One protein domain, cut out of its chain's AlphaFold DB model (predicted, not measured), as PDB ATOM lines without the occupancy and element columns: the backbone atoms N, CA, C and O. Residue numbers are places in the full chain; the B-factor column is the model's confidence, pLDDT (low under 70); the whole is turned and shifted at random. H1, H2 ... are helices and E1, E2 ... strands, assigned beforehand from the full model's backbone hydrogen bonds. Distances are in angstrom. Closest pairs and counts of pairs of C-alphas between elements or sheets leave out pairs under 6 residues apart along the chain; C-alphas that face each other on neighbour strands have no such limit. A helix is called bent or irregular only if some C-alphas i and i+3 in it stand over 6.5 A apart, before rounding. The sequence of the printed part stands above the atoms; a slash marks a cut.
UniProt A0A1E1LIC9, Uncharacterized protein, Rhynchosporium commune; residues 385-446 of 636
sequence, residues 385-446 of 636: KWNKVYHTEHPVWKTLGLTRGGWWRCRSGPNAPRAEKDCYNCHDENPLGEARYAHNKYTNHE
ATOM      1  N   LYS A 385     166.935 -16.379-247.467       59.81
ATOM      2  CA  LYS A 385     167.288 -15.693-246.204       59.81
ATOM      3  C   LYS A 385     168.730 -15.991-245.844       59.81
ATOM      4  O   LYS A 385     169.027 -17.166-245.618       59.81
ATOM      5  N   TRP A 386     169.593 -14.970-245.790       63.50
ATOM      6  CA  TRP A 386     170.996 -15.189-245.455       63.50
ATOM      7  C   TRP A 386     171.072 -15.856-244.082       63.50
ATOM      8  O   TRP A 386     170.751 -15.276-243.050       63.50
ATOM      9  N   ASN A 387     171.387 -17.144-244.122       71.75
ATOM     10  CA  ASN A 387     171.241 -18.091-243.022       71.75
ATOM     11  C   ASN A 387     172.554 -18.833-242.765       71.75
ATOM     12  O   ASN A 387     172.571 -19.835-242.056       71.75
ATOM     13  N   LYS A 388     173.637 -18.338-243.375       82.69
ATOM     14  CA  LYS A 388     174.997 -18.761-243.101       82.69
ATOM     15  C   LYS A 388     175.502 -17.971-241.906       82.69
ATOM     16  O   LYS A 388     175.451 -16.741-241.924       82.69
ATOM     17  N   VAL A 389     176.023 -18.674-240.918       82.62
ATOM     18  CA  VAL A 389     176.642 -18.090-239.733       82.62
ATOM     19  C   VAL A 389     178.148 -18.306-239.842       82.62
ATOM     20  O   VAL A 389     178.603 -19.185-240.579       82.62
ATOM     21  N   TYR A 390     178.940 -17.458-239.193       86.62
ATOM     22  CA  TYR A 390     180.378 -17.671-239.143       86.62
ATOM     23  C   TYR A 390     180.701 -18.778-238.136       86.62
ATOM     24  O   TYR A 390     180.300 -18.718-236.970       86.62
ATOM     25  N   HIS A 391     181.441 -19.781-238.594       86.94
ATOM     26  CA  HIS A 391     181.977 -20.852-237.767       86.94
ATOM     27  C   HIS A 391     183.501 -20.710-237.695       86.94
ATOM     28  O   HIS A 391     184.181 -20.651-238.723       86.94
ATOM     29  N   THR A 392     184.031 -20.661-236.474       87.25
ATOM     30  CA  THR A 392     185.471 -20.680-236.189       87.25
ATOM     31  C   THR A 392     186.094 -22.032-236.544       87.25
ATOM     32  O   THR A 392     185.405 -23.049-236.656       87.25
ATOM     33  N   GLU A 393     187.416 -22.062-236.723       89.81
ATOM     34  CA  GLU A 393     188.140 -23.314-236.959       89.81
ATOM     35  C   GLU A 393     188.065 -24.222-235.732       89.81
ATOM     36  O   GLU A 393     188.446 -23.845-234.627       89.81
ATOM     37  N   HIS A 394     187.560 -25.440-235.933       88.25
ATOM     38  CA  HIS A 394     187.414 -26.436-234.880       88.25
ATOM     39  C   HIS A 394     187.688 -27.836-235.460       88.25
ATOM     40  O   HIS A 394     187.253 -28.109-236.587       88.25
ATOM     41  N   PRO A 395     188.350 -28.761-234.734       92.31
ATOM     42  CA  PRO A 395     188.665 -30.099-235.250       92.31
ATOM     43  C   PRO A 395     187.434 -30.877-235.737       92.31
ATOM     44  O   PRO A 395     187.522 -31.665-236.675       92.31
ATOM     45  N   VAL A 396     186.270 -30.601-235.144       91.12
ATOM     46  CA  VAL A 396     184.975 -31.185-235.520       91.12
ATOM     47  C   VAL A 396     184.521 -30.767-236.930       91.12
ATOM     48  O   VAL A 396     183.932 -31.582-237.631       91.12
ATOM     49  N   TRP A 397     184.837 -29.555-237.398       90.75
ATOM     50  CA  TRP A 397     184.553 -29.133-238.781       90.75
ATOM     51  C   TRP A 397     185.526 -29.766-239.780       90.75
ATOM     52  O   TRP A 397     185.136 -30.163-240.882       90.75
ATOM     53  N   LYS A 398     186.780 -29.966-239.357       90.69
ATOM     54  CA  LYS A 398     187.835 -30.593-240.163       90.69
ATOM     55  C   LYS A 398     187.478 -32.026-240.590       90.69
ATOM     56  O   LYS A 398     187.808 -32.408-241.710       90.69
ATOM     57  N   THR A 399     186.759 -32.794-239.762       90.25
ATOM     58  CA  THR A 399     186.280 -34.149-240.128       90.25
ATOM     59  C   THR A 399     185.180 -34.142-241.196       90.25
ATOM     60  O   THR A 399     184.988 -35.148-241.875       90.25
ATOM     61  N   LEU A 400     184.501 -33.008-241.399       88.06
ATOM     62  CA  LEU A 400     183.501 -32.800-242.451       88.06
ATOM     63  C   LEU A 400     184.093 -32.192-243.736       88.06
ATOM     64  O   LEU A 400     183.351 -31.816-244.640       88.06
ATOM     65  N   GLY A 401     185.423 -32.067-243.821       90.44
ATOM     66  CA  GLY A 401     186.122 -31.416-244.937       90.44
ATOM     67  C   GLY A 401     186.136 -29.884-244.869       90.44
ATOM     68  O   GLY A 401     186.746 -29.242-245.722       90.44
ATOM     69  N   LEU A 402     185.525 -29.288-243.842       87.94
ATOM     70  CA  LEU A 402     185.532 -27.848-243.583       87.94
ATOM     71  C   LEU A 402     186.805 -27.502-242.796       87.94
ATOM     72  O   LEU A 402     186.803 -27.332-241.580       87.94
ATOM     73  N   THR A 403     187.934 -27.503-243.511       85.00
ATOM     74  CA  THR A 403     189.288 -27.379-242.940       85.00
ATOM     75  C   THR A 403     189.678 -25.963-242.526       85.00
ATOM     76  O   THR A 403     190.691 -25.812-241.847       85.00
ATOM     77  N   ARG A 404     188.904 -24.954-242.939       81.44
ATOM     78  CA  ARG A 404     189.054 -23.544-242.570       81.44
ATOM     79  C   ARG A 404     187.715 -22.965-242.133       81.44
ATOM     80  O   ARG A 404     186.673 -23.414-242.610       81.44
ATOM     81  N   GLY A 405     187.759 -21.973-241.248       84.88
ATOM     82  CA  GLY A 405     186.579 -21.287-240.720       84.88
ATOM     83  C   GLY A 405     185.884 -20.455-241.794       84.88
ATOM     84  O   GLY A 405     186.491 -20.092-242.807       84.88
ATOM     85  N   GLY A 406     184.602 -20.145-241.611       86.44
ATOM     86  CA  GLY A 406     183.860 -19.425-242.642       86.44
ATOM     87  C   GLY A 406     182.352 -19.364-242.470       86.44
ATOM     88  O   GLY A 406     181.776 -19.827-241.490       86.44
ATOM     89  N   TRP A 407     181.719 -18.760-243.475       87.88
ATOM     90  CA  TRP A 407     180.281 -18.526-243.544       87.88
ATOM     91  C   TRP A 407     179.569 -19.686-244.247       87.88
ATOM     92  O   TRP A 407     179.511 -19.737-245.480       87.88
ATOM     93  N   TRP A 408     178.972 -20.590-243.473       88.38
ATOM     94  CA  TRP A 408     178.091 -21.648-243.981       88.38
ATOM     95  C   TRP A 408     176.878 -21.840-243.073       88.38
ATOM     96  O   TRP A 408     176.755 -21.199-242.036       88.38
ATOM     97  N   ARG A 409     175.940 -22.689-243.493       88.38
ATOM     98  CA  ARG A 409     174.796 -23.098-242.678       88.38
ATOM     99  C   ARG A 409     174.914 -24.584-242.365       88.38
ATOM    100  O   ARG A 409     175.058 -25.381-243.290       88.38
ATOM    101  N   CYS A 410     174.809 -24.946-241.090       91.56
ATOM    102  CA  CYS A 410     174.690 -26.341-240.673       91.56
ATOM    103  C   CYS A 410     173.363 -26.946-241.172       91.56
ATOM    104  O   CYS A 410     172.319 -26.282-241.199       91.56
ATOM    105  N   ARG A 411     173.396 -28.198-241.638       90.50
ATOM    106  CA  ARG A 411     172.223 -28.878-242.197       90.50
ATOM    107  C   ARG A 411     171.233 -29.218-241.085       90.50
ATOM    108  O   ARG A 411     171.574 -29.863-240.102       90.50
ATOM    109  N   SER A 412     169.971 -28.857-241.283       86.75
ATOM    110  CA  SER A 412     168.866 -29.292-240.423       86.75
ATOM    111  C   SER A 412     168.396 -30.706-240.806       86.75
ATOM    112  O   SER A 412     168.335 -31.039-241.989       86.75
ATOM    113  N   GLY A 413     168.004 -31.518-239.818       88.25
ATOM    114  CA  GLY A 413     167.323 -32.807-240.027       88.25
ATOM    115  C   GLY A 413     168.149 -34.067-239.705       88.25
ATOM    116  O   GLY A 413     169.327 -33.987-239.349       88.25
ATOM    117  N   PRO A 414     167.544 -35.267-239.816       91.69
ATOM    118  CA  PRO A 414     168.121 -36.517-239.305       91.69
ATOM    119  C   PRO A 414     169.418 -36.938-240.009       91.69
ATOM    120  O   PRO A 414     170.276 -37.545-239.371       91.69
ATOM    121  N   ASN A 415     169.610 -36.556-241.274       92.50
ATOM    122  CA  ASN A 415     170.790 -36.914-242.070       92.50
ATOM    123  C   ASN A 415     171.990 -35.970-241.860       92.50
ATOM    124  O   ASN A 415     173.046 -36.184-242.452       92.50
ATOM    125  N   ALA A 416     171.849 -34.918-241.047       92.50
ATOM    126  CA  ALA A 416     172.961 -34.035-240.723       92.50
ATOM    127  C   ALA A 416     173.967 -34.721-239.771       92.50
ATOM    128  O   ALA A 416     173.549 -35.466-238.872       92.50
ATOM    129  N   PRO A 417     175.283 -34.477-239.919       93.00
ATOM    130  CA  PRO A 417     176.280 -34.889-238.936       93.00
ATOM    131  C   PRO A 417     175.943 -34.364-237.540       93.00
ATOM    132  O   PRO A 417     175.387 -33.275-237.400       93.00
ATOM    133  N   ARG A 418     176.329 -35.105-236.497       92.88
ATOM    134  CA  ARG A 418     176.127 -34.675-235.104       92.88
ATOM    135  C   ARG A 418     176.751 -33.299-234.827       92.88
ATOM    136  O   ARG A 418     176.110 -32.449-234.242       92.88
ATOM    137  N   ALA A 419     177.945 -33.068-235.367       91.88
ATOM    138  CA  ALA A 419     178.626 -31.776-235.406       91.88
ATOM    139  C   ALA A 419     177.750 -30.598-235.869       91.88
ATOM    140  O   ALA A 419     177.842 -29.512-235.313       91.88
ATOM    141  N   GLU A 420     176.927 -30.809-236.898       92.81
ATOM    142  CA  GLU A 420     176.044 -29.776-237.441       92.81
ATOM    143  C   GLU A 420     174.791 -29.627-236.573       92.81
ATOM    144  O   GLU A 420     174.451 -28.507-236.214       92.81
ATOM    145  N   LYS A 421     174.158 -30.738-236.167       90.56
ATOM    146  CA  LYS A 421     172.967 -30.740-235.292       90.56
ATOM    147  C   LYS A 421     173.210 -30.065-233.945       90.56
ATOM    148  O   LYS A 421     172.400 -29.254-233.519       90.56
ATOM    149  N   ASP A 422     174.326 -30.397-233.301       89.75
ATOM    150  CA  ASP A 422     174.683 -29.940-231.957       89.75
ATOM    151  C   ASP A 422     175.263 -28.496-231.988       89.75
ATOM    152  O   ASP A 422     175.744 -27.986-230.977       89.75
ATOM    153  N   CYS A 423     175.253 -27.817-233.147       88.62
ATOM    154  CA  CYS A 423     175.863 -26.500-233.326       88.62
ATOM    155  C   CYS A 423     174.911 -25.344-232.994       88.62
ATOM    156  O   CYS A 423     174.231 -24.818-233.883       88.62
ATOM    157  N   TYR A 424     174.986 -24.869-231.748       85.25
ATOM    158  CA  TYR A 424     174.311 -23.666-231.236       85.25
ATOM    159  C   TYR A 424     174.240 -22.518-232.265       85.25
ATOM    160  O   TYR A 424     173.153 -22.141-232.672       85.25
ATOM    161  N   ASN A 425     175.362 -22.072-232.848       81.75
ATOM    162  CA  ASN A 425     175.376 -20.960-233.819       81.75
ATOM    163  C   ASN A 425     174.410 -21.093-235.024       81.75
ATOM    164  O   ASN A 425     174.092 -20.083-235.642       81.75
ATOM    165  N   CYS A 426     173.981 -22.299-235.414       82.75
ATOM    166  CA  CYS A 426     173.034 -22.525-236.523       82.75
ATOM    167  C   CYS A 426     171.722 -23.208-236.102       82.75
ATOM    168  O   CYS A 426     170.772 -23.220-236.889       82.75
ATOM    169  N   HIS A 427     171.691 -23.794-234.907       82.56
ATOM    170  CA  HIS A 427     170.582 -24.574-234.356       82.56
ATOM    171  C   HIS A 427     170.150 -24.061-232.979       82.56
ATOM    172  O   HIS A 427     169.516 -24.792-232.228       82.56
ATOM    173  N   ASP A 428     170.479 -22.806-232.663       68.50
ATOM    174  CA  ASP A 428     169.948 -22.069-231.526       68.50
ATOM    175  C   ASP A 428     168.424 -22.022-231.663       68.50
ATOM    176  O   ASP A 428     167.849 -21.172-232.355       68.50
ATOM    177  N   GLU A 429     167.764 -22.952-230.979       56.94
ATOM    178  CA  GLU A 429     166.360 -22.875-230.592       56.94
ATOM    179  C   GLU A 429     166.215 -21.769-229.543       56.94
ATOM    180  O   GLU A 429     165.821 -21.980-228.400       56.94
ATOM    181  N   ASN A 430     166.568 -20.551-229.946       49.06
ATOM    182  CA  ASN A 430     166.261 -19.340-229.231       49.06
ATOM    183  C   ASN A 430     164.893 -18.876-229.757       49.06
ATOM    184  O   ASN A 430     164.835 -18.219-230.803       49.06
ATOM    185  N   PRO A 431     163.769 -19.206-229.087       51.66
ATOM    186  CA  PRO A 431     162.437 -18.843-229.560       51.66
ATOM    187  C   PRO A 431     162.216 -17.327-229.576       51.66
ATOM    188  O   PRO A 431     161.264 -16.874-230.198       51.66
ATOM    189  N   LEU A 432     163.101 -16.514-228.983       51.09
ATOM    190  CA  LEU A 432     163.108 -15.060-229.194       51.09
ATOM    191  C   LEU A 432     163.524 -14.700-230.630       51.09
ATOM    192  O   LEU A 432     163.051 -13.704-231.174       51.09
ATOM    193  N   GLY A 433     164.373 -15.516-231.258       50.31
ATOM    194  CA  GLY A 433     164.698 -15.445-232.679       50.31
ATOM    195  C   GLY A 433     163.488 -15.770-233.552       50.31
ATOM    196  O   GLY A 433     163.177 -14.995-234.456       50.31
ATOM    197  N   GLU A 434     162.751 -16.843-233.247       49.50
ATOM    198  CA  GLU A 434     161.499 -17.151-233.954       49.50
ATOM    199  C   GLU A 434     160.374 -16.154-233.645       49.50
ATOM    200  O   GLU A 434     159.644 -15.801-234.561       49.50
ATOM    201  N   ALA A 435     160.271 -15.602-232.434       49.81
ATOM    202  CA  ALA A 435     159.295 -14.565-232.095       49.81
ATOM    203  C   ALA A 435     159.601 -13.239-232.812       49.81
ATOM    204  O   ALA A 435     158.713 -12.652-233.432       49.81
ATOM    205  N   ARG A 436     160.869 -12.794-232.828       48.75
ATOM    206  CA  ARG A 436     161.314 -11.646-233.644       48.75
ATOM    207  C   ARG A 436     161.101 -11.907-235.138       48.75
ATOM    208  O   ARG A 436     160.718 -10.995-235.864       48.75
ATOM    209  N   TYR A 437     161.303 -13.139-235.607       48.78
ATOM    210  CA  TYR A 437     161.107 -13.507-237.011       48.78
ATOM    211  C   TYR A 437     159.628 -13.693-237.391       48.78
ATOM    212  O   TYR A 437     159.264 -13.397-238.521       48.78
ATOM    213  N   ALA A 438     158.759 -14.102-236.465       49.41
ATOM    214  CA  ALA A 438     157.309 -14.151-236.637       49.41
ATOM    215  C   ALA A 438     156.709 -12.739-236.639       49.41
ATOM    216  O   ALA A 438     155.906 -12.416-237.509       49.41
ATOM    217  N   HIS A 439     157.181 -11.858-235.754       50.66
ATOM    218  CA  HIS A 439     156.869 -10.429-235.798       50.66
ATOM    219  C   HIS A 439     157.314  -9.802-237.132       50.66
ATOM    220  O   HIS A 439     156.561  -9.029-237.719       50.66
ATOM    221  N   ASN A 440     158.482 -10.194-237.660       51.47
ATOM    222  CA  ASN A 440     158.943  -9.773-238.990       51.47
ATOM    223  C   ASN A 440     158.245 -10.529-240.154       51.47
ATOM    224  O   ASN A 440     158.368 -10.166-241.317       51.47
ATOM    225  N   LYS A 441     157.489 -11.596-239.867       46.94
ATOM    226  CA  LYS A 441     156.645 -12.310-240.841       46.94
ATOM    227  C   LYS A 441     155.270 -11.650-240.973       46.94
ATOM    228  O   LYS A 441     154.695 -11.699-242.054       46.94
ATOM    229  N   TYR A 442     154.767 -11.000-239.923       45.47
ATOM    230  CA  TYR A 442     153.553 -10.182-240.004       45.47
ATOM    231  C   TYR A 442     153.782  -8.846-240.730       45.47
ATOM    232  O   TYR A 442     152.897  -8.406-241.455       45.47
ATOM    233  N   THR A 443     154.986  -8.263-240.665       50.12
ATOM    234  CA  THR A 443     155.376  -7.132-241.534       50.12
ATOM    235  C   THR A 443     155.622  -7.532-242.994       50.12
ATOM    236  O   THR A 443     155.649  -6.668-243.854       50.12
ATOM    237  N   ASN A 444     155.703  -8.825-243.344       49.97
ATOM    238  CA  ASN A 444     155.750  -9.267-244.752       49.97
ATOM    239  C   ASN A 444     154.382  -9.174-245.483       49.97
ATOM    240  O   ASN A 444     154.237  -9.702-246.584       49.97
ATOM    241  N   HIS A 445     153.393  -8.500-244.882       52.78
ATOM    242  CA  HIS A 445     152.192  -7.987-245.553       52.78
ATOM    243  C   HIS A 445     152.209  -6.456-245.754       52.78
ATOM    244  O   HIS A 445     151.188  -5.886-246.135       52.78
ATOM    245  N   GLU A 446     153.366  -5.808-245.575       64.81
ATOM    246  CA  GLU A 446     153.713  -4.545-246.245       64.81
ATOM    247  C   GLU A 446     153.383  -4.711-247.742       64.81
ATOM    248  O   GLU A 446     153.955  -5.564-248.428       64.81
TER     249      GLU A 446
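AT A GLANCE: This is residues 385 to 446 of the 636 residues of an uncharacterized protein of Rhynchosporium commune (UniProt A0A1E1LIC9). A small body, made of a two-strand sheet, three one-turn helices and the loops between them, has a single longer helix sticking out from it as an arm. The strands E1 and E2 lie side by side, the short helices H1, H2 and H3 are set round the body of residues 385 to 427, and residues 428 to 446, with H4, stand free and make much of the length. The printed part has 62 residues with four named helices and two named strands, in the order E1, H1, E2, H2, H3, H4; the sheet has the order E1 - E2 and is antiparallel, and the class is mostly helix. The whole is loose, with a radius of gyration of the C-alphas of 14.2 A, and spans 43 by 22 by 17 A.

HOW THE PARTS SIT: From the first printed residue, Lys 385, the backbone leads to strand E1, residues 389 to 391, whose neighbour is strand E2, residues 406 to 408. The two are antiparallel, with 133 degrees between their N-to-C directions. The C-alphas of Tyr 390 and Trp 407 face each other at 4.5 A. Across the pair, N 389 and O 408 are within hydrogen-bond range at 2.9 A, and N 406 and O 391 at 3.0 A. Helix H1, residues 395 to 398, comes between these strands in the chain. It is close to but not clearly touching helix H2, residues 418 to 421; their closest C-alphas are those of Val 396 and Ala 419, 6.4 A apart. H2 in turn is close to but not clearly touching helix H3, residues 424 to 427, with the C-alphas of Lys 421 and His 427 closest at 6.7 A. E1 and H3 have 3 pairs of C-alphas within 8 A, the closest being those of Val 389 and Cys 426, 6.6 A apart. H1 and H3 are apart, and so are E2 and H3. Helix H4, residues 431 to 445, is apart from E1, H1, E2, H2 and H3. In H4, 9 of 11 pairs of O i and N i+4 are within hydrogen-bond range, while H1, H2 and H3 are too short for such a pair.

IN THESE COORDINATES: E1 begins at C-alpha 389, at (176.642, -18.090, -239.733), and ends at C-alpha 391; its length is 6.3 A. H1, from Pro 395 to Lys 398, is 5.0 A long. E2, from Gly 406 to Trp 408, is 6.3 A long and begins at C-alpha 406, at (183.860, -19.425, -242.642). H2, from Arg 418 to Lys 421, measures 5.1 A, and H3, from Tyr 424 to His 427, measures 4.9 A. H4 runs for 21.9 A from Pro 431 to His 445, where its last C-alpha is at (152.192, -7.987, -245.553). H4 is neither bent nor irregular, but only just: C-alphas 442 and 445 are 6.1 A apart.

THE WHOLE: The outline is only just elongated, and the two C-alphas farthest apart, those of Pro 395 and Glu 446, are 44.7 A apart. Without the stretch that stands free, the body has 43 residues, spans 22 by 22 by 15 A and has a radius of gyration of 9.8 A. The printed part has no cut. The links E1 to H1, H2 to H3 and H3 to H4 are tight, those from H1 to E2 and from E2 to H2 are short, and no link is long. The mean pLDDT of the printed part is 76.0. It is under 70 in residues 385 to 386 and 428 to 446, and H4 has a mean of 50.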